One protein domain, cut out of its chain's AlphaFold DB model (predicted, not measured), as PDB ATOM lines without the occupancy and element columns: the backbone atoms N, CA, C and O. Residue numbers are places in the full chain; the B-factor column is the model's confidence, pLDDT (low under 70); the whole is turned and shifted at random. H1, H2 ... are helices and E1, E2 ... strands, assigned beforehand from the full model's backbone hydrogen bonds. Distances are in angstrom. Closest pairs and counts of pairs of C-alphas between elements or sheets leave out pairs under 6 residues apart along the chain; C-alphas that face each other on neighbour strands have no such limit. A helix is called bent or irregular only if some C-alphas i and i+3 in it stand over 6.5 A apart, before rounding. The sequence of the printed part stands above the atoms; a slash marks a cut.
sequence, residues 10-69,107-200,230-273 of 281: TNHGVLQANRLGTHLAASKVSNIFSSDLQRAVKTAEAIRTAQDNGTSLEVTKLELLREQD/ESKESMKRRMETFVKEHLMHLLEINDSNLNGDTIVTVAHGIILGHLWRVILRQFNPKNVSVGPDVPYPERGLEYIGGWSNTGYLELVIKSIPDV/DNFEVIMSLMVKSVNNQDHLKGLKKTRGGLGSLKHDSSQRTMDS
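This is residues 10 to 69, 107 to 200 and 230 to 273 of the 281 residues of an uncharacterized protein of Sclerotinia sclerotiorum (strain ATCC 18683 / 1980 / Ss-1) (UniProt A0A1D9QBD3). Two small three-stranded sheets stand loosely edge to edge, E3 of one near E5 of the other, and the first is covered on both faces, by H2 on one and H3 on the other. H1 packs on H2, H4 packs on residues 112 to 120 of H3, and after E6 a tail without named elements runs off, its residues 267 to 273 sticking out. The printed part has 198 residues with four named helices and six named strands, in the order H1 E1 H2 E2 H3 E3 H4 E4 E5 E6; its class is mixed, helices and strands. Sheet E2 E1 E3 is parallel, sheet E4 E6 E5 mixed. The whole is compact, with a radius of gyration of the C-alphas of 17.7 A and spans of 58 by 39 by 34 A.

Start at H1, residues 11 to 24: it touches H2, residues 38 to 50, closest at the C-alphas of Gly 21 and Ile 47, 3.8 A apart, the same way at a steep tilt of 41 degrees. E1, residues 28 to 35, is the inner strand between E2, residues 59 to 62, with N 60 and O 32 at 2.9 A, and E3, residues 138 to 143, with N 30 and O 139 at 2.9 A. E1, H2 and E2 form a strand-helix-strand unit, two parallel neighbour strands with a helix between, with a right-handed crossover. H2 is on this sheet at a height of 8.7 A; H3, residues 109 to 133, is on the opposite face at 10.3 A, giving three layers, helices on both faces. H4, residues 146 to 157, touches H3 at a steep tilt of 53 degrees, closest at the C-alphas of Met 116 and Leu 152, 5.3 A, with residues 112 to 120 of H3 alone. E5, residues 189 to 196, is near E3, with 8 pairs of C-alphas within 10 A. E6, residues 236 to 245, is antiparallel to E5, with N 193 and O 239 at 2.9 A, and parallel to E4, residues 165 to 167, with N 166 and O 238 at 2.8 A. H3 is on this sheet too; H4 only grazes it. Every O i to N i+4 pair is within hydrogen-bond range in H1 and H2, 15 of 21 in H3 and 7 of 8 in H4.

Find C-alpha 11 at (354.486, 312.018, 543.821), where H1 begins its 20.3 A. E1, 21.0 A, bends by 54 degrees at residue 31. H3, 36.4 A, has a kink of 32 degrees near residue 120 and is irregular, C-alphas 130 and 133 being 7.7 A apart. E5 measures 22.9 A; E6, 23.7 A, ends at C-alpha 245, (347.779, 293.509, 536.737).

The C-alphas farthest apart, of Val 200 and Gly 257, are 61.9 A apart. Residues 70 to 106 and 201 to 229 are not printed, with C-alpha gaps of 5.2 A and 22.4 A. The E4 to E5 link is long. Mean pLDDT of the printed part is 86.8; 28 residues are under 70, among them 129 to 137 and 267 to 273.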
ATOM      1  N   THR A  10     350.643 310.622 546.538       90.75
ATOM      2  CA  THR A  10     352.055 310.994 546.608       90.75
ATOM      3  C   THR A  10     352.603 311.276 545.211       90.75
ATOM      4  O   THR A  10     351.976 310.914 544.215       90.75
ATOM      5  N   ASN A  11     353.803 311.851 545.111       87.75
ATOM      6  CA  ASN A  11     354.486 312.018 543.821       87.75
ATOM      7  C   ASN A  11     354.608 310.698 543.046       87.75
ATOM      8  O   ASN A  11     354.337 310.649 541.850       87.75
ATOM      9  N   HIS A  12     354.966 309.606 543.729       91.56
ATOM     10  CA  HIS A  12     355.011 308.294 543.089       91.56
ATOM     11  C   HIS A  12     353.616 307.810 542.675       91.56
ATOM     12  O   HIS A  12     353.467 307.280 541.581       91.56
ATOM     13  N   GLY A  13     352.596 308.047 543.507       93.81
ATOM     14  CA  GLY A  13     351.209 307.701 543.191       93.81
ATOM     15  C   GLY A  13     350.678 308.415 541.947       93.81
ATOM     16  O   GLY A  13     349.977 307.800 541.153       93.81
ATOM     17  N   VAL A  14     351.062 309.675 541.721       94.94
ATOM     18  CA  VAL A  14     350.705 310.406 540.491       94.94
ATOM     19  C   VAL A  14     351.348 309.776 539.256       94.94
ATOM     20  O   VAL A  14     350.672 309.585 538.252       94.94
ATOM     21  N   LEU A  15     352.622 309.373 539.331       95.38
ATOM     22  CA  LEU A  15     353.274 308.662 538.224       95.38
ATOM     23  C   LEU A  15     352.590 307.321 537.927       95.38
ATOM     24  O   LEU A  15     352.403 306.978 536.762       95.38
ATOM     25  N   GLN A  16     352.208 306.578 538.969       97.19
ATOM     26  CA  GLN A  16     351.461 305.329 538.824       97.19
ATOM     27  C   GLN A  16     350.110 305.565 538.130       97.19
ATOM     28  O   GLN A  16     349.789 304.862 537.175       97.19
ATOM     29  N   ALA A  17     349.355 306.580 538.566       97.69
ATOM     30  CA  ALA A  17     348.058 306.936 537.995       97.69
ATOM     31  C   ALA A  17     348.159 307.355 536.520       97.69
ATOM     32  O   ALA A  17     347.389 306.875 535.695       97.69
ATOM     33  N   ASN A  18     349.148 308.181 536.168       97.06
ATOM     34  CA  ASN A  18     349.358 308.607 534.783       97.06
ATOM     35  C   ASN A  18     349.715 307.427 533.874       97.06
ATOM     36  O   ASN A  18     349.162 307.304 532.785       97.06
ATOM     37  N   ARG A  19     350.595 306.523 534.328       97.69
ATOM     38  CA  ARG A  19     350.930 305.317 533.556       97.69
ATOM     39  C   ARG A  19     349.735 304.390 533.381       97.69
ATOM     40  O   ARG A  19     349.586 303.823 532.306       97.69
ATOM     41  N   LEU A  20     348.894 304.255 534.408       97.94
ATOM     42  CA  LEU A  20     347.647 303.500 534.299       97.94
ATOM     43  C   LEU A  20     346.732 304.130 533.242       97.94
ATOM     44  O   LEU A  20     346.234 303.418 532.381       97.94
ATOM     45  N   GLY A  21     346.565 305.455 533.268       96.50
ATOM     46  CA  GLY A  21     345.771 306.171 532.270       96.50
ATOM     47  C   GLY A  21     346.265 305.929 530.844       96.50
ATOM     48  O   GLY A  21     345.486 305.504 529.999       96.50
ATOM     49  N   THR A  22     347.565 306.111 530.585       95.75
ATOM     50  CA  THR A  22     348.160 305.838 529.264       95.75
ATOM     51  C   THR A  22     347.993 304.381 528.838       95.75
ATOM     52  O   THR A  22     347.720 304.112 527.676       95.75
ATOM     53  N   HIS A  23     348.144 303.435 529.765       96.25
ATOM     54  CA  HIS A  23     347.976 302.010 529.477       96.25
ATOM     55  C   HIS A  23     346.535 301.667 529.086       96.25
ATOM     56  O   HIS A  23     346.313 300.937 528.125       96.25
ATOM     57  N   LEU A  24     345.553 302.242 529.783       94.38
ATOM     58  CA  LEU A  24     344.133 302.037 529.492       94.38
ATOM     59  C   LEU A  24     343.635 302.833 528.274       94.38
ATOM     60  O   LEU A  24     342.550 302.541 527.783       94.38
ATOM     61  N   ALA A  25     344.416 303.781 527.744       92.62
ATOM     62  CA  ALA A  25     344.099 304.512 526.509       92.62
ATOM     63  C   ALA A  25     344.021 303.613 525.260       92.62
ATOM     64  O   ALA A  25     343.471 304.023 524.242       92.62
ATOM     65  N   ALA A  26     344.531 302.379 525.338       90.12
ATOM     66  CA  ALA A  26     344.372 301.376 524.286       90.12
ATOM     67  C   ALA A  26     342.920 300.875 524.127       90.12
ATOM     68  O   ALA A  26     342.581 300.326 523.079       90.12
ATOM     69  N   SER A  27     342.072 301.068 525.142       89.00
ATOM     70  CA  SER A  27     340.653 300.705 525.125       89.00
ATOM     71  C   SER A  27     339.787 301.958 525.207       89.00
ATOM     72  O   SER A  27     340.096 302.884 525.957       89.00
ATOM     73  N   LYS A  28     338.664 301.971 524.482       90.25
ATOM     74  CA  LYS A  28     337.680 303.057 524.554       90.25
ATOM     75  C   LYS A  28     336.918 302.966 525.876       90.25
ATOM     76  O   LYS A  28     336.095 302.071 526.070       90.25
ATOM     77  N   VAL A  29     337.184 303.892 526.790       91.75
ATOM     78  CA  VAL A  29     336.463 303.969 528.066       91.75
ATOM     79  C   VAL A  29     335.152 304.721 527.869       91.75
ATOM     80  O   VAL A  29     335.147 305.876 527.448       91.75
ATOM     81  N   SER A  30     334.037 304.064 528.185       90.56
ATOM     82  CA  SER A  30     332.694 304.640 528.075       90.56
ATOM     83  C   SER A  30     332.217 305.264 529.383       90.56
ATOM     84  O   SER A  30     331.497 306.255 529.357       90.56
ATOM     85  N   ASN A  31     332.623 304.706 530.527       93.31
ATOM     86  CA  ASN A  31     332.184 305.148 531.847       93.31
ATOM     87  C   ASN A  31     333.323 305.048 532.862       93.31
ATOM     88  O   ASN A  31     334.052 304.053 532.890       93.31
ATOM     89  N   ILE A  32     333.435 306.050 533.737       96.50
ATOM     90  CA  ILE A  32     334.364 306.031 534.868       96.50
ATOM     91  C   ILE A  32     333.593 306.283 536.163       96.50
ATOM     92  O   ILE A  32     333.058 307.368 536.382       96.50
ATOM     93  N   PHE A  33     333.610 305.298 537.056       98.25
ATOM     94  CA  PHE A  33     333.148 305.428 538.434       98.25
ATOM     95  C   PHE A  33     334.343 305.538 539.372       98.25
ATOM     96  O   PHE A  33     335.335 304.824 539.228       98.25
ATOM     97  N   SER A  34     334.257 306.411 540.368       98.50
ATOM     98  CA  SER A  34     335.315 306.583 541.359       98.50
ATOM     99  C   SER A  34     334.739 306.743 542.752       98.50
ATOM    100  O   SER A  34     333.718 307.399 542.937       98.50
ATOM    101  N   SER A  35     335.451 306.249 543.763       98.38
ATOM    102  CA  SER A  35     335.316 306.815 545.105       98.38
ATOM    103  C   SER A  35     335.561 308.318 545.043       98.38
ATOM    104  O   SER A  35     336.455 308.787 544.338       98.38
ATOM    105  N   ASP A  36     334.786 309.068 545.807       96.88
ATOM    106  CA  ASP A  36     334.908 310.517 545.946       96.88
ATOM    107  C   ASP A  36     336.121 310.958 546.798       96.88
ATOM    108  O   ASP A  36     336.462 312.141 546.845       96.88
ATOM    109  N   LEU A  37     336.837 310.017 547.428       94.81
ATOM    110  CA  LEU A  37     338.093 310.302 548.122       94.81
ATOM    111  C   LEU A  37     339.182 310.733 547.135       94.81
ATOM    112  O   LEU A  37     339.389 310.122 546.086       94.81
ATOM    113  N   GLN A  38     339.968 311.737 547.522       94.44
ATOM    114  CA  GLN A  38     340.869 312.469 546.632       94.44
ATOM    115  C   GLN A  38     341.867 311.573 545.886       94.44
ATOM    116  O   GLN A  38     342.153 311.818 544.716       94.44
ATOM    117  N   ARG A  39     342.412 310.536 546.534       94.56
ATOM    118  CA  ARG A  39     343.339 309.587 545.891       94.56
ATOM    119  C   ARG A  39     342.694 308.794 544.749       94.56
ATOM    120  O   ARG A  39     343.352 308.568 543.737       94.56
ATOM    121  N   ALA A  40     341.431 308.402 544.908       97.38
ATOM    122  CA  ALA A  40     340.688 307.669 543.890       97.38
ATOM    123  C   ALA A  40     340.280 308.622 542.768       97.38
ATOM    124  O   ALA A  40     340.643 308.371 541.624       97.38
ATOM    125  N   VAL A  41     339.698 309.782 543.114       97.25
ATOM    126  CA  VAL A  41     339.342 310.825 542.138       97.25
ATOM    127  C   VAL A  41     340.543 311.205 541.276       97.25
ATOM    128  O   VAL A  41     340.456 311.149 540.061       97.25
ATOM    129  N   LYS A  42     341.703 311.514 541.870       96.88
ATOM    130  CA  LYS A  42     342.904 311.867 541.091       96.88
ATOM    131  C   LYS A  42     343.385 310.739 540.173       96.88
ATOM    132  O   LYS A  42     343.936 311.023 539.117       96.88
ATOM    133  N   THR A  43     343.196 309.483 540.570       98.19
ATOM    134  CA  THR A  43     343.543 308.331 539.726       98.19
ATOM    135  C   THR A  43     342.555 308.189 538.565       98.19
ATOM    136  O   THR A  43     342.979 308.012 537.428       98.19
ATOM    137  N   ALA A  44     341.255 308.341 538.829       97.75
ATOM    138  CA  ALA A  44     340.204 308.330 537.815       97.75
ATOM    139  C   ALA A  44     340.358 309.479 536.805       97.75
ATOM    140  O   ALA A  44     340.248 309.258 535.604       97.75
ATOM    141  N   GLU A  45     340.700 310.682 537.268       96.31
ATOM    142  CA  GLU A  45     340.965 311.838 536.403       96.31
ATOM    143  C   GLU A  45     342.192 311.632 535.508       96.31
ATOM    144  O   GLU A  45     342.192 312.068 534.358       96.31
ATOM    145  N   ALA A  46     343.233 310.945 535.995       96.25
ATOM    146  CA  ALA A  46     344.386 310.590 535.167       96.25
ATOM    147  C   ALA A  46     343.994 309.623 534.035       96.25
ATOM    148  O   ALA A  46     344.474 309.768 532.914       96.25
ATOM    149  N   ILE A  47     343.084 308.682 534.309       96.44
ATOM    150  CA  ILE A  47     342.516 307.785 533.294       96.44
ATOM    151  C   ILE A  47     341.660 308.576 532.302       96.44
ATOM    152  O   ILE A  47     341.900 308.479 531.103       96.44
ATOM    153  N   ARG A  48     340.731 309.411 532.787       95.56
ATOM    154  CA  ARG A  48     339.880 310.284 531.961       95.56
ATOM    155  C   ARG A  48     340.711 311.152 531.015       95.56
ATOM    156  O   ARG A  48     340.459 311.178 529.820       95.56
ATOM    157  N   THR A  49     341.738 311.816 531.544       94.19
ATOM    158  CA  THR A  49     342.617 312.714 530.776       94.19
ATOM    159  C   THR A  49     343.418 311.968 529.705       94.19
ATOM    160  O   THR A  49     343.751 312.542 528.678       94.19
ATOM    161  N   ALA A  50     343.732 310.688 529.910       94.19
ATOM    162  CA  ALA A  50     344.454 309.891 528.919       94.19
ATOM    163  C   ALA A  50     343.569 309.391 527.759       94.19
ATOM    164  O   ALA A  50     344.106 308.950 526.748       94.19
ATOM    165  N   GLN A  51     342.241 309.462 527.890       90.19
ATOM    166  CA  GLN A  51     341.277 309.066 526.853       90.19
ATOM    167  C   GLN A  51     341.013 310.176 525.817       90.19
ATOM    168  O   GLN A  51     340.174 309.989 524.939       90.19
ATOM    169  N   ASP A  52     341.671 311.335 525.944       70.38
ATOM    170  CA  ASP A  52     341.284 312.601 525.313       70.38
ATOM    171  C   ASP A  52     341.440 312.609 523.777       70.38
ATOM    172  O   ASP A  52     342.420 313.098 523.216       70.38
ATOM    173  N   ASN A  53     340.424 312.049 523.110       61.03
ATOM    174  CA  ASN A  53     340.136 312.112 521.675       61.03
ATOM    175  C   ASN A  53     338.876 312.971 521.393       61.03
ATOM    176  O   ASN A  53     338.215 312.782 520.372       61.03
ATOM    177  N   GLY A  54     338.506 313.898 522.290       57.28
ATOM    178  CA  GLY A  54     337.342 314.784 522.118       57.28
ATOM    179  C   GLY A  54     336.018 314.282 522.715       57.28
ATOM    180  O   GLY A  54     334.958 314.816 522.394       57.28
ATOM    181  N   THR A  55     336.046 313.268 523.582       61.75
ATOM    182  CA  THR A  55     334.863 312.737 524.278       61.75
ATOM    183  C   THR A  55     334.563 313.516 525.565       61.75
ATOM    184  O   THR A  55     335.447 313.721 526.392       61.75
ATOM    185  N   SER A  56     333.289 313.870 525.792       81.12
ATOM    186  CA  SER A  56     332.767 314.468 527.041       81.12
ATOM    187  C   SER A  56     332.703 313.457 528.206       81.12
ATOM    188  O   SER A  56     331.704 313.381 528.921       81.12
ATOM    189  N   LEU A  57     333.729 312.616 528.358       89.69
ATOM    190  CA  LEU A  57     333.788 311.585 529.390       89.69
ATOM    191  C   LEU A  57     333.980 312.236 530.762       89.69
ATOM    192  O   LEU A  57     334.976 312.921 530.990       89.69
ATOM    193  N   GLU A  58     333.051 311.971 531.675       93.25
ATOM    194  CA  GLU A  58     333.054 312.485 533.046       93.25
ATOM    195  C   GLU A  58     333.335 311.373 534.066       93.25
ATOM    196  O   GLU A  58     333.085 310.190 533.821       93.25
ATOM    197  N   VAL A  59     333.853 311.759 535.236       96.31
ATOM    198  CA  VAL A  59     334.055 310.839 536.366       96.31
ATOM    199  C   VAL A  59     332.873 310.937 537.323       96.31
ATOM    200  O   VAL A  59     332.724 311.925 538.048       96.31
ATOM    201  N   THR A  60     332.089 309.866 537.409       97.56
ATOM    202  CA  THR A  60     331.000 309.729 538.381       97.56
ATOM    203  C   THR A  60     331.572 309.365 539.751       97.56
ATOM    204  O   THR A  60     332.105 308.273 539.959       97.56
ATOM    205  N   LYS A  61     331.486 310.297 540.706       98.25
ATOM    206  CA  LYS A  61     332.058 310.169 542.058       98.25
ATOM    207  C   LYS A  61     330.995 309.661 543.026       98.25
ATOM    208  O   LYS A  61     329.952 310.288 543.164       98.25
ATOM    209  N   LEU A  62     331.266 308.549 543.706       98.06
ATOM    210  CA  LEU A  62     330.289 307.836 544.529       98.06
ATOM    211  C   LEU A  62     330.844 307.541 545.923       98.06
ATOM    212  O   LEU A  62     331.895 306.912 546.071       98.06
ATOM    213  N   GLU A  63     330.085 307.910 546.955       97.44
ATOM    214  CA  GLU A  63     330.410 307.538 548.338       97.44
ATOM    215  C   GLU A  63     330.339 306.021 548.558       97.44
ATOM    216  O   GLU A  63     331.076 305.475 549.379       97.44
ATOM    217  N   LEU A  64     329.511 305.321 547.767       97.88
ATOM    218  CA  LEU A  64     329.412 303.860 547.773       97.88
ATOM    219  C   LEU A  64     330.776 303.192 547.576       97.88
ATOM    220  O   LEU A  64     330.998 302.122 548.122       97.88
ATOM    221  N   LEU A  65     331.705 303.820 546.853       98.25
ATOM    222  CA  LEU A  65     333.023 303.261 546.544       98.25
ATOM    223  C   LEU A  65     334.107 303.631 547.572       98.25
ATOM    224  O   LEU A  65     335.274 303.285 547.372       98.25
ATOM    225  N   ARG A  66     333.773 304.343 548.659       97.31
ATOM    226  CA  ARG A  66     334.730 304.658 549.736       97.31
ATOM    227  C   ARG A  66     335.296 303.384 550.368       97.31
ATOM    228  O   ARG A  66     334.638 302.343 550.416       97.31
ATOM    229  N   GLU A  67     336.539 303.491 550.837       95.25
ATOM    230  CA  GLU A  67     337.187 302.414 551.591       95.25
ATOM    231  C   GLU A  67     336.391 302.098 552.860       95.25
ATOM    232  O   GLU A  67     335.618 302.941 553.319       95.25
ATOM    233  N   GLN A  68     336.608 300.906 553.420       94.06
ATOM    234  CA  GLN A  68     336.111 300.548 554.747       94.06
ATOM    235  C   GLN A  68     336.302 301.705 555.734       94.06
ATOM    236  O   GLN A  68     337.422 302.180 555.928       94.06
ATOM    237  N   ASP A  69     335.218 302.114 556.389       90.06
ATOM    238  CA  ASP A  69     335.298 303.083 557.478       90.06
ATOM    239  C   ASP A  69     335.937 302.410 558.697       90.06
ATOM    240  O   ASP A  69     335.396 301.446 559.247       90.06
ATOM    241  N   GLU A 107     333.449 299.628 560.121       90.56
ATOM    242  CA  GLU A 107     332.392 299.193 559.230       90.56
ATOM    243  C   GLU A 107     332.401 297.671 559.039       90.56
ATOM    244  O   GLU A 107     333.424 297.040 558.741       90.56
ATOM    245  N   SER A 108     331.218 297.076 559.188       93.19
ATOM    246  CA  SER A 108     331.038 295.636 559.084       93.19
ATOM    247  C   SER A 108     331.157 295.135 557.641       93.19
ATOM    248  O   SER A 108     330.866 295.836 556.669       93.19
ATOM    249  N   LYS A 109     331.516 293.853 557.495       94.81
ATOM    250  CA  LYS A 109     331.534 293.163 556.193       94.81
ATOM    251  C   LYS A 109     330.177 293.204 555.490       94.81
ATOM    252  O   LYS A 109     330.140 293.307 554.268       94.81
ATOM    253  N   GLU A 110     329.088 293.129 556.256       96.12
ATOM    254  CA  GLU A 110     327.730 293.163 555.711       96.12
ATOM    255  C   GLU A 110     327.357 294.565 555.213       96.12
ATOM    256  O   GLU A 110     326.749 294.686 554.158       96.12
ATOM    257  N   SER A 111     327.783 295.627 555.909       97.31
ATOM    258  CA  SER A 111     327.612 297.009 555.432       97.31
ATOM    259  C   SER A 111     328.329 297.229 554.097       97.31
ATOM    260  O   SER A 111     327.706 297.655 553.124       97.31
ATOM    261  N   MET A 112     329.610 296.849 554.011       98.06
ATOM    262  CA  MET A 112     330.379 296.947 552.766       98.06
ATOM    263  C   MET A 112     329.732 296.145 551.633       98.06
ATOM    264  O   MET A 112     329.613 296.645 550.519       98.06
ATOM    265  N   LYS A 113     329.278 294.916 551.918       98.06
ATOM    266  CA  LYS A 113     328.564 294.072 550.951       98.06
ATOM    267  C   LYS A 113     327.308 294.773 550.422       98.06
ATOM    268  O   LYS A 113     327.196 294.907 549.210       98.06
ATOM    269  N   ARG A 114     326.429 295.278 551.295       98.31
ATOM    270  CA  ARG A 114     325.196 295.974 550.883       98.31
ATOM    271  C   ARG A 114     325.483 297.177 549.992       98.31
ATOM    272  O   ARG A 114     324.845 297.335 548.962       98.31
ATOM    273  N   ARG A 115     326.480 298.000 550.336       98.00
ATOM    274  CA  ARG A 115     326.854 299.154 549.496       98.00
ATOM    275  C   ARG A 115     327.382 298.735 548.122       98.00
ATOM    276  O   ARG A 115     327.146 299.438 547.144       98.00
ATOM    277  N   MET A 116     328.083 297.606 548.031       98.50
ATOM    278  CA  MET A 116     328.525 297.049 546.748       98.50
ATOM    279  C   MET A 116     327.375 296.440 545.946       98.50
ATOM    280  O   MET A 116     327.363 296.594 544.731       98.50
ATOM    281  N   GLU A 117     326.394 295.815 546.599       97.31
ATOM    282  CA  GLU A 117     325.150 295.363 545.956       97.31
ATOM    283  C   GLU A 117     324.378 296.548 545.367       97.31
ATOM    284  O   GLU A 117     324.000 296.499 544.199       97.31
ATOM    285  N   THR A 118     324.237 297.643 546.120       97.44
ATOM    286  CA  THR A 118     323.668 298.902 545.616       97.44
ATOM    287  C   THR A 118     324.449 299.424 544.414       97.44
ATOM    288  O   THR A 118     323.853 299.684 543.375       97.44
ATOM    289  N   PHE A 119     325.783 299.513 544.504       97.50
ATOM    290  CA  PHE A 119     326.608 299.991 543.392       97.50
ATOM    291  C   PHE A 119     326.443 299.136 542.128       97.50
ATOM    292  O   PHE A 119     326.246 299.673 541.039       97.50
ATOM    293  N   VAL A 120     326.501 297.809 542.265       95.44
ATOM    294  CA  VAL A 120     326.353 296.891 541.132       95.44
ATOM    295  C   VAL A 120     324.970 297.036 540.505       95.44
ATOM    296  O   VAL A 120     324.882 297.197 539.291       95.44
ATOM    297  N   LYS A 121     323.908 297.056 541.316       92.75
ATOM    298  CA  LYS A 121     322.531 297.182 540.836       92.75
ATOM    299  C   LYS A 121     322.271 298.515 540.130       92.75
ATOM    300  O   LYS A 121     321.728 298.524 539.033       92.75
ATOM    301  N   GLU A 122     322.644 299.630 540.753       92.19
ATOM    302  CA  GLU A 122     322.253 300.971 540.294       92.19
ATOM    303  C   GLU A 122     323.181 301.546 539.218       92.19
ATOM    304  O   GLU A 122     322.752 302.394 538.438       92.19
ATOM    305  N   HIS A 123     324.442 301.100 539.151       92.00
ATOM    306  CA  HIS A 123     325.436 301.691 538.249       92.00
ATOM    307  C   HIS A 123     326.037 300.719 537.237       92.00
ATOM    308  O   HIS A 123     326.373 301.149 536.135       92.00
ATOM    309  N   LEU A 124     326.209 299.437 537.580       89.31
ATOM    310  CA  LEU A 124     326.892 298.487 536.696       89.31
ATOM    311  C   LEU A 124     325.908 297.693 535.834       89.31
ATOM    312  O   LEU A 124     326.066 297.651 534.618       89.31
ATOM    313  N   MET A 125     324.884 297.098 536.447       83.31
ATOM    314  CA  MET A 125     323.939 296.210 535.765       83.31
ATOM    315  C   MET A 125     323.149 296.925 534.674       83.31
ATOM    316  O   MET A 125     323.070 296.427 533.556       83.31
ATOM    317  N   HIS A 126     322.691 298.145 534.953       78.19
ATOM    318  CA  HIS A 126     321.997 298.967 533.968       78.19
ATOM    319  C   HIS A 126     322.817 299.176 532.680       78.19
ATOM    320  O   HIS A 126     322.283 299.110 531.575       78.19
ATOM    321  N   LEU A 127     324.136 299.366 532.808       81.50
ATOM    322  CA  LEU A 127     325.030 299.532 531.659       81.50
ATOM    323  C   LEU A 127     325.269 298.223 530.902       81.50
ATOM    324  O   LEU A 127     325.527 298.252 529.702       81.50
ATOM    325  N   LEU A 128     325.216 297.082 531.585       76.31
ATOM    326  CA  LEU A 128     325.366 295.781 530.942       76.31
ATOM    327  C   LEU A 128     324.092 295.382 530.179       76.31
ATOM    328  O   LEU A 128     324.196 294.788 529.113       76.31
ATOM    329  N   GLU A 129     322.914 295.758 530.682       69.88
ATOM    330  CA  GLU A 129     321.610 295.470 530.066       69.88
ATOM    331  C   GLU A 129     321.301 296.367 528.857       69.88
ATOM    332  O   GLU A 129     320.858 295.874 527.823       69.88
ATOM    333  N   ILE A 130     321.566 297.679 528.938       61.97
ATOM    334  CA  ILE A 130     321.288 298.613 527.825       61.97
ATOM    335  C   ILE A 130     322.115 298.280 526.578       61.97
ATOM    336  O   ILE A 130     321.677 298.504 525.449       61.97
ATOM    337  N   ASN A 131     323.329 297.770 526.768       57.81
ATOM    338  CA  ASN A 131     324.293 297.645 525.686       57.81
ATOM    339  C   ASN A 131     324.196 296.319 524.909       57.81
ATOM    340  O   ASN A 131     325.004 296.116 524.005       57.81
ATOM    341  N   ASP A 132     323.215 295.446 525.168       54.19
ATOM    342  CA  ASP A 132     323.083 294.121 524.518       54.19
ATOM    343  C   ASP A 132     323.050 294.182 522.968       54.19
ATOM    344  O   ASP A 132     323.380 293.221 522.281       54.19
ATOM    345  N   SER A 133     322.767 295.356 522.390       50.84
ATOM    346  CA  SER A 133     322.823 295.619 520.940       50.84
ATOM    347  C   SER A 133     324.058 296.404 520.445       50.84
ATOM    348  O   SER A 133     324.235 296.528 519.236       50.84
ATOM    349  N   ASN A 134     324.936 296.906 521.330       49.16
ATOM    350  CA  ASN A 134     326.081 297.781 521.000       49.16
ATOM    351  C   ASN A 134     327.379 297.538 521.819       49.16
ATOM    352  O   ASN A 134     328.313 298.331 521.712       49.16
ATOM    353  N   LEU A 135     327.502 296.447 522.591       54.88
ATOM    354  CA  LEU A 135     328.661 296.110 523.456       54.88
ATOM    355  C   LEU A 135     330.022 295.907 522.740       54.88
ATOM    356  O   LEU A 135     330.982 295.433 523.354       54.88
ATOM    357  N   ASN A 136     330.167 296.265 521.463       55.00
ATOM    358  CA  ASN A 136     331.432 296.134 520.746       55.00
ATOM    359  C   ASN A 136     332.456 297.191 521.206       55.00
ATOM    360  O   ASN A 136     332.663 298.211 520.556       55.00
ATOM    361  N   GLY A 137     333.151 296.893 522.308       63.38
ATOM    362  CA  GLY A 137     334.440 297.499 522.664       63.38
ATOM    363  C   GLY A 137     334.425 298.589 523.738       63.38
ATOM    364  O   GLY A 137     335.473 299.186 523.986       63.38
ATOM    365  N   ASP A 138     333.293 298.839 524.393       81.25
ATOM    366  CA  ASP A 138     333.193 299.867 525.432       81.25
ATOM    367  C   ASP A 138     333.658 299.343 526.804       81.25
ATOM    368  O   ASP A 138     333.215 298.304 527.292       81.25
ATOM    369  N   THR A 139     334.574 300.076 527.445       91.25
ATOM    370  CA  THR A 139     335.175 299.714 528.739       91.25
ATOM    371  C   THR A 139     334.589 300.546 529.878       91.25
ATOM    372  O   THR A 139     334.606 301.776 529.830       91.25
ATOM    373  N   ILE A 140     334.135 299.880 530.943       94.12
ATOM    374  CA  ILE A 140     333.721 300.518 532.200       94.12
ATOM    375  C   ILE A 140     334.883 300.440 533.190       94.12
ATOM    376  O   ILE A 140     335.404 299.360 533.468       94.12
ATOM    377  N   VAL A 141     335.274 301.579 533.760       97.19
ATOM    378  CA  VAL A 141     336.354 301.658 534.748       97.19
ATOM    379  C   VAL A 141     335.785 302.025 536.115       97.19
ATOM    380  O   VAL A 141     335.068 303.010 536.250       97.19
ATOM    381  N   THR A 142     336.135 301.255 537.149       98.38
ATOM    382  CA  THR A 142     335.790 301.557 538.549       98.38
ATOM    383  C   THR A 142     337.059 301.734 539.381       98.38
ATOM    384  O   THR A 142     337.864 300.812 539.498       98.38
ATOM    385  N   VAL A 143     337.237 302.910 539.983       98.62
ATOM    386  CA  VAL A 143     338.407 303.275 540.794       98.62
ATOM    387  C   VAL A 143     338.016 303.392 542.268       98.62
ATOM    388  O   VAL A 143     337.287 304.298 542.669       98.62
ATOM    389  N   ALA A 144     338.523 302.488 543.107       97.94
ATOM    390  CA  ALA A 144     338.207 302.453 544.536       97.94
ATOM    391  C   ALA A 144     339.437 302.067 545.384       97.94
ATOM    392  O   ALA A 144     340.548 302.520 545.104       97.94
ATOM    393  N   HIS A 145     339.247 301.283 546.450       96.06
ATOM    394  CA  HIS A 145     340.277 300.967 547.447       96.06
ATOM    395  C   HIS A 145     340.346 299.464 547.726       96.06
ATOM    396  O   HIS A 145     339.418 298.729 547.411       96.06
ATOM    397  N   GLY A 146     341.450 298.988 548.298       94.12
ATOM    398  CA  GLY A 146     341.762 297.557 548.324       94.12
ATOM    399  C   GLY A 146     340.719 296.685 549.031       94.12
ATOM    400  O   GLY A 146     340.360 295.631 548.503       94.12
ATOM    401  N   ILE A 147     340.213 297.095 550.204       94.31
ATOM    402  CA  ILE A 147     339.245 296.266 550.946       94.31
ATOM    403  C   ILE A 147     337.897 296.291 550.232       94.31
ATOM    404  O   ILE A 147     337.337 295.226 549.947       94.31
ATOM    405  N   ILE A 148     337.402 297.483 549.890       97.12
ATOM    406  CA  ILE A 148     336.107 297.616 549.220       97.12
ATOM    407  C   ILE A 148     336.090 296.962 547.827       97.12
ATOM    408  O   ILE A 148     335.105 296.316 547.488       97.12
ATOM    409  N   LEU A 149     337.193 296.993 547.064       97.81
ATOM    410  CA  LEU A 149     337.319 296.281 545.782       97.81
ATOM    411  C   LEU A 149     337.205 294.761 545.949       97.81
ATOM    412  O   LEU A 149     336.607 294.086 545.114       97.81
ATOM    413  N   GLY A 150     337.724 294.210 547.049       96.31
ATOM    414  CA  GLY A 150     337.526 292.799 547.375       96.31
ATOM    415  C   GLY A 150     336.059 292.454 547.661       96.31
ATOM    416  O   GLY A 150     335.614 291.350 547.355       96.31
ATOM    417  N   HIS A 151     335.290 293.373 548.252       97.75
ATOM    418  CA  HIS A 151     333.843 293.204 548.418       97.75
ATOM    419  C   HIS A 151     333.101 293.347 547.087       97.75
ATOM    420  O   HIS A 151     332.274 292.491 546.780       97.75
ATOM    421  N   LEU A 152     333.447 294.358 546.284       98.12
ATOM    422  CA  LEU A 152     332.881 294.577 544.956       98.12
ATOM    423  C   LEU A 152     333.024 293.333 544.082       98.12
ATOM    424  O   LEU A 152     332.042 292.857 543.524       98.12
ATOM    425  N   TRP A 153     334.229 292.763 544.033       97.19
ATOM    426  CA  TRP A 153     334.500 291.559 543.260       97.19
ATOM    427  C   TRP A 153     333.564 290.402 543.625       97.19
ATOM    428  O   TRP A 153     332.966 289.787 542.749       97.19
ATOM    429  N   ARG A 154     333.379 290.131 544.922       96.75
ATOM    430  CA  ARG A 154     332.498 289.047 545.384       96.75
ATOM    431  C   ARG A 154     331.039 289.289 545.025       96.75
ATOM    432  O   ARG A 154     330.320 288.328 544.778       96.75
ATOM    433  N   VAL A 155     330.599 290.546 545.027       96.81
ATOM    434  CA  VAL A 155     329.239 290.902 544.611       96.81
ATOM    435  C   VAL A 155     329.075 290.722 543.105       96.81
ATOM    436  O   VAL A 155     328.098 290.099 542.703       96.81
ATOM    437  N   ILE A 156     330.035 291.184 542.294       95.31
ATOM    438  CA  ILE A 156     330.036 290.996 540.833       95.31
ATOM    439  C   ILE A 156     330.019 289.509 540.491       95.31
ATOM    440  O   ILE A 156     329.150 289.073 539.752       95.31
ATOM    441  N   LEU A 157     330.929 288.718 541.066       94.75
ATOM    442  CA  LEU A 157     331.042 287.283 540.799       94.75
ATOM    443  C   LEU A 157     329.725 286.535 541.067       94.75
ATOM    444  O   LEU A 157     329.381 285.620 540.328       94.75
ATOM    445  N   ARG A 158     328.964 286.952 542.086       94.19
ATOM    446  CA  ARG A 158     327.657 286.367 542.429       94.19
ATOM    447  C   ARG A 158     326.526 286.726 541.467       94.19
ATOM    448  O   ARG A 158     325.483 286.093 541.556       94.19
ATOM    449  N   GLN A 159     326.706 287.712 540.587       91.00
ATOM    450  CA  GLN A 159     325.703 288.040 539.565       91.00
ATOM    451  C   GLN A 159     325.702 287.039 538.401       91.00
ATOM    452  O   GLN A 159     324.771 287.034 537.603       91.00
ATOM    453  N   PHE A 160     326.739 286.203 538.286       91.06
ATOM    454  CA  PHE A 160     326.908 285.268 537.178       91.06
ATOM    455  C   PHE A 160     326.686 283.830 537.635       91.06
ATOM    456  O   PHE A 160     327.131 283.428 538.713       91.06
ATOM    457  N   ASN A 161     326.071 283.021 536.769       90.50
ATOM    458  CA  ASN A 161     326.027 281.578 536.970       90.50
ATOM    459  C   ASN A 161     327.464 281.026 537.012       90.50
ATOM    460  O   ASN A 161     328.213 281.269 536.062       90.50
ATOM    461  N   PRO A 162     327.862 280.236 538.028       91.19
ATOM    462  CA  PRO A 162     329.216 279.688 538.114       91.19
ATOM    463  C   PRO A 162     329.665 278.908 536.870       91.19
ATOM    464  O   PRO A 162     330.850 278.895 536.558       91.19
ATOM    465  N   LYS A 163     328.732 278.295 536.126       91.62
ATOM    466  CA  LYS A 163     329.028 277.581 534.869       91.62
ATOM    467  C   LYS A 163     329.455 278.511 533.729       91.62
ATOM    468  O   LYS A 163     330.114 278.063 532.798       91.62
ATOM    469  N   ASN A 164     329.091 279.786 533.818       92.44
ATOM    470  CA  ASN A 164     329.388 280.821 532.831       92.44
ATOM    471  C   ASN A 164     330.568 281.707 533.261       92.44
ATOM    472  O   ASN A 164     330.872 282.697 532.591       92.44
ATOM    473  N   VAL A 165     331.227 281.366 534.374       93.81
ATOM    474  CA  VAL A 165     332.437 282.037 534.847       93.81
ATOM    475  C   VAL A 165     333.657 281.237 534.410       93.81
ATOM    476  O   VAL A 165     333.776 280.044 534.677       93.81
ATOM    477  N   SER A 166     334.595 281.916 533.762       94.12
ATOM    478  CA  SER A 166     335.867 281.350 533.325       94.12
ATOM    479  C   SER A 166     337.042 282.207 533.788       94.12
ATOM    480  O   SER A 166     336.900 283.383 534.134       94.12
ATOM    481  N   VAL A 167     338.223 281.603 533.809       93.44
ATOM    482  CA  VAL A 167     339.474 282.249 534.200       93.44
ATOM    483  C   VAL A 167     340.443 282.121 533.030       93.44
ATOM    484  O   VAL A 167     340.571 281.044 532.447       93.44
ATOM    485  N   GLY A 168     341.075 283.230 532.645       90.31
ATOM    486  CA  GLY A 168     342.063 283.256 531.572       90.31
ATOM    487  C   GLY A 168     343.301 282.415 531.910       90.31
ATOM    488  O   GLY A 168     343.604 282.216 533.087       90.31
ATOM    489  N   PRO A 169     344.046 281.941 530.897       85.31
ATOM    490  CA  PRO A 169     345.162 281.009 531.090       85.31
ATOM    491  C   PRO A 169     346.303 281.588 531.941       85.31
ATOM    492  O   PRO A 169     346.991 280.840 532.629       85.31
ATOM    493  N   ASP A 170     346.474 282.912 531.928       83.81
ATOM    494  CA  ASP A 170     347.563 283.613 532.618       83.81
ATOM    495  C   ASP A 170     347.206 284.048 534.050       83.81
ATOM    496  O   ASP A 170     348.001 284.711 534.722       83.81
ATOM    497  N   VAL A 171     346.009 283.708 534.537       85.31
ATOM    498  CA  VAL A 171     345.573 284.047 535.895       85.31
ATOM    499  C   VAL A 171     345.888 282.877 536.826       85.31
ATOM    500  O   VAL A 171     345.319 281.796 536.658       85.31
ATOM    501  N   PRO A 172     346.751 283.065 537.845       80.06
ATOM    502  CA  PRO A 172     347.034 282.015 538.813       80.06
ATOM    503  C   PRO A 172     345.748 281.571 539.507       80.06
ATOM    504  O   PRO A 172     344.999 282.410 540.014       80.06
ATOM    505  N   TYR A 173     345.502 280.262 539.551       73.88
ATOM    506  CA  TYR A 173     344.319 279.735 540.220       73.88
ATOM    507  C   TYR A 173     344.425 279.991 541.735       73.88
ATOM    508  O   TYR A 173     345.366 279.503 542.369       73.88
ATOM    509  N   PRO A 174     343.507 280.759 542.343       75.56
ATOM    510  CA  PRO A 174     343.580 281.049 543.767       75.56
ATOM    511  C   PRO A 174     343.246 279.797 544.587       75.56
ATOM    512  O   PRO A 174     342.163 279.230 544.460       75.56
ATOM    513  N   GLU A 175     344.143 279.407 545.498       75.81
ATOM    514  CA  GLU A 175     343.981 278.226 546.371       75.81
ATOM    515  C   GLU A 175     342.674 278.234 547.179       75.81
ATOM    516  O   GLU A 175     342.125 277.187 547.507       75.81
ATOM    517  N   ARG A 176     342.167 279.428 547.508       81.38
ATOM    518  CA  ARG A 176     340.965 279.625 548.334       81.38
ATOM    519  C   ARG A 176     339.683 279.833 547.528       81.38
ATOM    520  O   ARG A 176     338.674 280.211 548.112       81.38
ATOM    521  N   GLY A 177     339.726 279.608 546.219       87.00
ATOM    522  CA  GLY A 177     338.612 279.892 545.324       87.00
ATOM    523  C   GLY A 177     338.642 281.313 544.772       87.00
ATOM    524  O   GLY A 177     339.364 282.203 545.242       87.00
ATOM    525  N   LEU A 178     337.861 281.506 543.715       89.62
ATOM    526  CA  LEU A 178     337.880 282.700 542.883       89.62
ATOM    527  C   LEU A 178     337.364 283.947 543.631       89.62
ATOM    528  O   LEU A 178     337.702 285.070 543.281       89.62
ATOM    529  N   GLU A 179     336.641 283.774 544.736       91.38
ATOM    530  CA  GLU A 179     336.170 284.824 545.644       91.38
ATOM    531  C   GLU A 179     337.305 285.541 546.402       91.38
ATOM    532  O   GLU A 179     337.082 286.588 547.031       91.38
ATOM    533  N   TYR A 180     338.516 284.977 546.395       90.50
ATOM    534  CA  TYR A 180     339.659 285.442 547.179       90.50
ATOM    535  C   TYR A 180     340.901 285.665 546.309       90.50
ATOM    536  O   TYR A 180     341.937 285.033 546.500       90.50
ATOM    537  N   ILE A 181     340.823 286.658 545.423       87.50
ATOM    538  CA  ILE A 181     341.879 287.053 544.469       87.50
ATOM    539  C   ILE A 181     343.128 287.721 545.087       87.50
ATOM    540  O   ILE A 181     343.966 288.263 544.374       87.50
ATOM    541  N   GLY A 182     343.281 287.687 546.413       87.12
ATOM    542  CA  GLY A 182     344.442 288.246 547.109       87.12
ATOM    543  C   GLY A 182     344.378 289.757 547.359       87.12
ATOM    544  O   GLY A 182     343.304 290.351 547.459       87.12
ATOM    545  N   GLY A 183     345.553 290.353 547.579       86.88
ATOM    546  CA  GLY A 183     345.712 291.776 547.881       86.88
ATOM    547  C   GLY A 183     345.873 292.632 546.625       86.88
ATOM    548  O   GLY A 183     346.352 292.161 545.598       86.88
ATOM    549  N   TRP A 184     345.519 293.908 546.743       91.31
ATOM    550  CA  TRP A 184     345.634 294.884 545.663       91.31
ATOM    551  C   TRP A 184     346.901 295.713 545.817       91.31
ATOM    552  O   TRP A 184     347.178 296.262 546.887       91.31
ATOM    553  N   SER A 185     347.644 295.852 544.728       94.31
ATOM    554  CA  SER A 185     348.714 296.833 544.629       94.31
ATOM    555  C   SER A 185     348.145 298.203 544.248       94.31
ATOM    556  O   SER A 185     347.117 298.301 543.581       94.31
ATOM    557  N   ASN A 186     348.840 299.290 544.598       94.88
ATOM    558  CA  ASN A 186     348.458 300.624 544.123       94.88
ATOM    559  C   ASN A 186     348.408 300.650 542.591       94.88
ATOM    560  O   ASN A 186     349.392 300.291 541.939       94.88
ATOM    561  N   THR A 187     347.287 301.113 542.032       97.25
ATOM    562  CA  THR A 187     346.981 301.126 540.586       97.25
ATOM    563  C   THR A 187     346.997 299.756 539.902       97.25
ATOM    564  O   THR A 187     346.901 299.706 538.683       97.25
ATOM    565  N   GLY A 188     347.117 298.658 540.656       97.00
ATOM    566  CA  GLY A 188     346.884 297.324 540.119       97.00
ATOM    567  C   GLY A 188     345.397 297.135 539.835       97.00
ATOM    568  O   GLY A 188     344.565 297.614 540.609       97.00
ATOM    569  N   TYR A 189     345.058 296.479 538.728       97.19
ATOM    570  CA  TYR A 189     343.667 296.342 538.292       97.19
ATOM    571  C   TYR A 189     343.259 294.882 538.060       97.19
ATOM    572  O   TYR A 189     344.092 294.013 537.808       97.19
ATOM    573  N   LEU A 190     341.957 294.625 538.191       96.75
ATOM    574  CA  LEU A 190     341.293 293.383 537.802       96.75
ATOM    575  C   LEU A 190     340.630 293.637 536.453       96.75
ATOM    576  O   LEU A 190     339.869 294.594 536.320       96.75
ATOM    577  N   GLU A 191     340.918 292.795 535.470       96.12
ATOM    578  CA  GLU A 191     340.323 292.893 534.140       96.12
ATOM    579  C   GLU A 191     339.279 291.796 533.957       96.12
ATOM    580  O   GLU A 191     339.584 290.606 534.080       96.12
ATOM    581  N   LEU A 192     338.051 292.213 533.659       95.19
ATOM    582  CA  LEU A 192     336.906 291.339 533.448       95.19
ATOM    583  C   LEU A 192     336.397 291.524 532.022       95.19
ATOM    584  O   LEU A 192     336.244 292.653 531.560       95.19
ATOM    585  N   VAL A 193     336.108 290.421 531.341       93.38
ATOM    586  CA  VAL A 193     335.440 290.423 530.038       93.38
ATOM    587  C   VAL A 193     334.059 289.819 530.228       93.38
ATOM    588  O   VAL A 193     333.945 288.659 530.621       93.38
ATOM    589  N   ILE A 194     333.023 290.611 529.963       90.50
ATOM    590  CA  ILE A 194     331.621 290.203 530.078       90.50
ATOM    591  C   ILE A 194     331.033 290.120 528.670       90.50
ATOM    592  O   ILE A 194     331.250 291.025 527.864       90.50
ATOM    593  N   LYS A 195     330.331 289.030 528.355       87.56
ATOM    594  CA  LYS A 195     329.702 288.817 527.041       87.56
ATOM    595  C   LYS A 195     328.291 288.268 527.193       87.56
ATOM    596  O   LYS A 195     328.094 287.355 527.993       87.56
ATOM    597  N   SER A 196     327.360 288.765 526.382       84.38
ATOM    598  CA  SER A 196     326.020 288.185 526.233       84.38
ATOM    599  C   SER A 196     326.116 286.723 525.792       84.38
ATOM    600  O   SER A 196     326.978 286.370 524.977       84.38
ATOM    601  N   ILE A 197     325.290 285.858 526.380       81.94
ATOM    602  CA  ILE A 197     325.164 284.467 525.942       81.94
ATOM    603  C   ILE A 197     324.017 284.452 524.932       81.94
ATOM    604  O   ILE A 197     322.897 284.772 525.323       81.94
ATOM    605  N   PRO A 198     324.265 284.111 523.653       69.06
ATOM    606  CA  PRO A 198     323.201 284.087 522.665       69.06
ATOM    607  C   PRO A 198     322.118 283.111 523.117       69.06
ATOM    608  O   PRO A 198     322.402 281.938 523.366       69.06
ATOM    609  N   ASP A 199     320.891 283.618 523.234       57.31
ATOM    610  CA  ASP A 199     319.727 282.803 523.542       57.31
ATOM    611  C   ASP A 199     319.572 281.767 522.426       57.31
ATOM    612  O   ASP A 199     319.366 282.105 521.254       57.31
ATOM    613  N   VAL A 200     319.722 280.487 522.768       43.38
ATOM    614  CA  VAL A 200     319.367 279.415 521.845       43.38
ATOM    615  C   VAL A 200     317.849 279.376 521.848       43.38
ATOM    616  O   VAL A 200     317.242 278.596 522.578       43.38
ATOM    617  N   ASP A 230     312.987 289.523 542.511       38.28
ATOM    618  CA  ASP A 230     313.411 289.158 541.164       38.28
ATOM    619  C   ASP A 230     314.926 288.924 541.178       38.28
ATOM    620  O   ASP A 230     315.730 289.859 541.170       38.28
ATOM    621  N   ASN A 231     315.318 287.651 541.246       42.12
ATOM    622  CA  ASN A 231     316.656 287.199 540.910       42.12
ATOM    623  C   ASN A 231     316.803 287.391 539.399       42.12
ATOM    624  O   ASN A 231     316.522 286.480 538.623       42.12
ATOM    625  N   PHE A 232     317.212 288.588 538.988       49.59
ATOM    626  CA  PHE A 232     317.755 288.817 537.654       49.59
ATOM    627  C   PHE A 232     319.080 288.051 537.558       49.59
ATOM    628  O   PHE A 232     320.146 288.577 537.869       49.59
ATOM    629  N   GLU A 233     319.013 286.767 537.206       55.84
ATOM    630  CA  GLU A 233     320.201 286.026 536.801       55.84
ATOM    631  C   GLU A 233     320.626 286.569 535.439       55.84
ATOM    632  O   GLU A 233     319.889 286.506 534.454       55.84
ATOM    633  N   VAL A 234     321.806 287.176 535.404       62.81
ATOM    634  CA  VAL A 234     322.327 287.813 534.204       62.81
ATOM    635  C   VAL A 234     322.638 286.725 533.177       62.81
ATOM    636  O   VAL A 234     323.488 285.868 533.426       62.81
ATOM    637  N   ILE A 235     321.998 286.764 532.003       78.81
ATOM    638  CA  ILE A 235     322.282 285.850 530.876       78.81
ATOM    639  C   ILE A 235     323.559 286.321 530.156       78.81
ATOM    640  O   ILE A 235     323.585 286.681 528.983       78.81
ATOM    641  N   MET A 236     324.656 286.376 530.904       86.00
ATOM    642  CA  MET A 236     325.975 286.755 530.422       86.00
ATOM    643  C   MET A 236     327.024 285.777 530.946       86.00
ATOM    644  O   MET A 236     326.847 285.086 531.951       86.00
ATOM    645  N   SER A 237     328.148 285.730 530.246       91.44
ATOM    646  CA  SER A 237     329.362 285.046 530.671       91.44
ATOM    647  C   SER A 237     330.369 286.050 531.210       91.44
ATOM    648  O   SER A 237     330.436 287.189 530.743       91.44
ATOM    649  N   LEU A 238     331.161 285.611 532.185       93.56
ATOM    650  CA  LEU A 238     332.232 286.384 532.800       93.56
ATOM    651  C   LEU A 238     333.555 285.647 532.606       93.56
ATOM    652  O   LEU A 238     333.685 284.474 532.947       93.56
ATOM    653  N   MET A 239     334.570 286.351 532.119       94.56
ATOM    654  CA  MET A 239     335.942 285.863 532.075       94.56
ATOM    655  C   MET A 239     336.852 286.782 532.886       94.56
ATOM    656  O   MET A 239     336.951 287.978 532.609       94.56
ATOM    657  N   VAL A 240     337.550 286.216 533.870       95.81
ATOM    658  CA  VAL A 240     338.619 286.910 534.599       95.81
ATOM    659  C   VAL A 240     339.880 286.865 533.749       95.81
ATOM    660  O   VAL A 240     340.502 285.814 533.623       95.81
ATOM    661  N   LYS A 241     340.253 287.995 533.147       94.88
ATOM    662  CA  LYS A 241     341.382 288.072 532.214       94.88
ATOM    663  C   LYS A 241     342.713 288.330 532.917       94.88
ATOM    664  O   LYS A 241     343.724 287.762 532.525       94.88
ATOM    665  N   SER A 242     342.726 289.165 533.955       94.56
ATOM    666  CA  SER A 242     343.924 289.408 534.763       94.56
ATOM    667  C   SER A 242     343.565 289.839 536.183       94.56
ATOM    668  O   SER A 242     342.570 290.528 536.387       94.56
ATOM    669  N   VAL A 243     344.372 289.437 537.171       94.38
ATOM    670  CA  VAL A 243     344.193 289.784 538.590       94.38
ATOM    671  C   VAL A 243     345.375 290.625 539.053       94.38
ATOM    672  O   VAL A 243     346.521 290.201 538.920       94.38
ATOM    673  N   ASN A 244     345.093 291.798 539.628       94.44
ATOM    674  CA  ASN A 244     346.098 292.742 540.125       94.44
ATOM    675  C   ASN A 244     347.206 293.025 539.085       94.44
ATOM    676  O   ASN A 244     348.387 293.036 539.425       94.44
ATOM    677  N   ASN A 245     346.833 293.226 537.815       95.25
ATOM    678  CA  ASN A 245     347.779 293.509 536.737       95.25
ATOM    679  C   ASN A 245     348.522 294.830 537.012       95.25
ATOM    680  O   ASN A 245     347.916 295.830 537.403       95.25
ATOM    681  N   GLN A 246     349.845 294.817 536.823       96.38
ATOM    682  CA  GLN A 246     350.735 295.962 537.042       96.38
ATOM    683  C   GLN A 246     351.677 296.221 535.858       96.38
ATOM    684  O   GLN A 246     352.759 296.787 536.038       96.38
ATOM    685  N   ASP A 247     351.318 295.785 534.653       96.12
ATOM    686  CA  ASP A 247     352.178 295.873 533.472       96.12
ATOM    687  C   ASP A 247     352.582 297.318 533.156       96.12
ATOM    688  O   ASP A 247     353.746 297.577 532.838       96.12
ATOM    689  N   HIS A 248     351.680 298.279 533.374       96.69
ATOM    690  CA  HIS A 248     351.944 299.717 533.243       96.69
ATOM    691  C   HIS A 248     353.030 300.228 534.200       96.69
ATOM    692  O   HIS A 248     353.634 301.279 533.976       96.69
ATOM    693  N   LEU A 249     353.319 299.498 535.276       96.44
ATOM    694  CA  LEU A 249     354.340 299.861 536.257       96.44
ATOM    695  C   LEU A 249     355.718 299.282 535.939       96.44
ATOM    696  O   LEU A 249     356.681 299.629 536.632       96.44
ATOM    697  N   LYS A 250     355.862 298.452 534.896       94.88
ATOM    698  CA  LYS A 250     357.165 297.904 534.501       94.88
ATOM    699  C   LYS A 250     358.184 299.035 534.304       94.88
ATOM    700  O   LYS A 250     357.938 300.055 533.656       94.88
ATOM    701  N   GLY A 251     359.332 298.894 534.966       91.19
ATOM    702  CA  GLY A 251     360.412 299.884 534.949       91.19
ATOM    703  C   GLY A 251     360.166 301.174 535.746       91.19
ATOM    704  O   GLY A 251     361.066 302.012 535.800       91.19
ATOM    705  N   LEU A 252     359.007 301.371 536.392       90.69
ATOM    706  CA  LEU A 252     358.786 302.532 537.260       90.69
ATOM    707  C   LEU A 252     359.537 302.346 538.582       90.69
ATOM    708  O   LEU A 252     359.196 301.492 539.397       90.69
ATOM    709  N   LYS A 253     360.541 303.188 538.834       87.00
ATOM    710  CA  LYS A 253     361.273 303.197 540.106       87.00
ATOM    711  C   LYS A 253     360.778 304.330 540.994       87.00
ATOM    712  O   LYS A 253     360.543 305.446 540.535       87.00
ATOM    713  N   LYS A 254     360.646 304.057 542.292       82.12
ATOM    714  CA  LYS A 254     360.375 305.104 543.279       82.12
ATOM    715  C   LYS A 254     361.596 306.018 543.389       82.12
ATOM    716  O   LYS A 254     362.728 305.539 543.468       82.12
ATOM    717  N   THR A 255     361.372 307.328 543.385       77.94
ATOM    718  CA  THR A 255     362.450 308.312 543.520       77.94
ATOM    719  C   THR A 255     363.153 308.163 544.872       77.94
ATOM    720  O   THR A 255     362.510 307.979 545.912       77.94
ATOM    721  N   ARG A 256     364.492 308.202 544.847       71.69
ATOM    722  CA  ARG A 256     365.345 308.106 546.044       71.69
ATOM    723  C   ARG A 256     365.172 309.346 546.934       71.69
ATOM    724  O   ARG A 256     364.686 310.378 546.482       71.69
ATOM    725  N   GLY A 257     365.551 309.233 548.208       73.75
ATOM    726  CA  GLY A 257     365.527 310.363 549.149       73.75
ATOM    727  C   GLY A 257     364.138 310.745 549.675       73.75
ATOM    728  O   GLY A 257     363.939 311.867 550.116       73.75
ATOM    729  N   GLY A 258     363.147 309.849 549.607       72.19
ATOM    730  CA  GLY A 258     361.823 310.067 550.212       72.19
ATOM    731  C   GLY A 258     360.863 310.955 549.408       72.19
ATOM    732  O   GLY A 258     359.665 310.941 549.686       72.19
ATOM    733  N   LEU A 259     361.341 311.626 548.355       71.69
ATOM    734  CA  LEU A 259     360.549 312.510 547.487       71.69
ATOM    735  C   LEU A 259     359.308 311.831 546.889       71.69
ATOM    736  O   LEU A 259     358.256 312.454 546.757       71.69
ATOM    737  N   GLY A 260     359.397 310.538 546.567       66.06
ATOM    738  CA  GLY A 260     358.278 309.762 546.026       66.06
ATOM    739  C   GLY A 260     357.159 309.485 547.034       66.06
ATOM    740  O   GLY A 260     356.053 309.132 546.631       66.06
ATOM    741  N   SER A 261     357.432 309.623 548.333       77.75
ATOM    742  CA  SER A 261     356.453 309.445 549.414       77.75
ATOM    743  C   SER A 261     355.793 310.758 549.845       77.75
ATOM    744  O   SER A 261     354.834 310.713 550.611       77.75
ATOM    745  N   LEU A 262     356.294 311.908 549.384       76.25
ATOM    746  CA  LEU A 262     355.711 313.212 549.697       76.25
ATOM    747  C   LEU A 262     354.376 313.395 548.974       76.25
ATOM    748  O   LEU A 262     354.182 312.876 547.869       76.25
ATOM    749  N   LYS A 263     353.471 314.153 549.602       78.62
ATOM    750  CA  LYS A 263     352.224 314.622 548.985       78.62
ATOM    751  C   LYS A 263     352.555 315.327 547.672       78.62
ATOM    752  O   LYS A 263     353.433 316.185 547.646       78.62
ATOM    753  N   HIS A 264     351.832 314.974 546.613       78.38
ATOM    754  CA  HIS A 264     351.973 315.667 545.346       78.38
ATOM    755  C   HIS A 264     351.387 317.077 545.427       78.38
ATOM    756  O   HIS A 264     350.252 317.265 545.884       78.38
ATOM    757  N   ASP A 265     352.163 318.039 544.949       78.81
ATOM    758  CA  ASP A 265     351.793 319.440 544.825       78.81
ATOM    759  C   ASP A 265     351.708 319.789 543.338       78.81
ATOM    760  O   ASP A 265     352.705 319.752 542.623       78.81
ATOM    761  N   SER A 266     350.500 320.108 542.872       72.75
ATOM    762  CA  SER A 266     350.228 320.423 541.467       72.75
ATOM    763  C   SER A 266     350.856 321.739 541.004       72.75
ATOM    764  O   SER A 266     350.903 321.988 539.805       72.75
ATOM    765  N   SER A 267     351.329 322.588 541.925       69.00
ATOM    766  CA  SER A 267     352.090 323.794 541.579       69.00
ATOM    767  C   SER A 267     353.557 323.492 541.236       69.00
ATOM    768  O   SER A 267     354.237 324.330 540.635       69.00
ATOM    769  N   GLN A 268     354.055 322.293 541.573       69.12
ATOM    770  CA  GLN A 268     355.417 321.883 541.245       69.12
ATOM    771  C   GLN A 268     355.544 321.598 539.748       69.12
ATOM    772  O   GLN A 268     354.814 320.796 539.167       69.12
ATOM    773  N   ARG A 269     356.524 322.250 539.121       56.97
ATOM    774  CA  ARG A 269     356.839 322.084 537.700       56.97
ATOM    775  C   ARG A 269     357.390 320.683 537.424       56.97
ATOM    776  O   ARG A 269     358.336 320.248 538.079       56.97
ATOM    777  N   THR A 270     356.826 319.985 536.438       64.00
ATOM    778  CA  THR A 270     357.345 318.686 535.980       64.00
ATOM    779  C   THR A 270     358.670 318.869 535.241       64.00
ATOM    780  O   THR A 270     358.913 319.926 534.658       64.00
ATOM    781  N   MET A 271     359.540 317.852 535.232       60.34
ATOM    782  CA  MET A 271     360.809 317.918 534.487       60.34
ATOM    783  C   MET A 271     360.602 318.249 533.004       60.34
ATOM    784  O   MET A 271     361.397 318.987 532.431       60.34
ATOM    785  N   ASP A 272     359.500 317.793 532.411       57.19
ATOM    786  CA  ASP A 272     359.155 318.070 531.013       57.19
ATOM    787  C   ASP A 272     358.957 319.567 530.741       57.19
ATOM    788  O   ASP A 272     359.235 320.037 529.644       57.19
ATOM    789  N   SER A 273     358.558 320.350 531.751       58.12
ATOM    790  CA  SER A 273     358.445 321.810 531.625       58.12
ATOM    791  C   SER A 273     359.799 322.527 531.518       58.12
ATOM    792  O   SER A 273     359.848 323.672 531.069       58.12
TER     793      SER A 273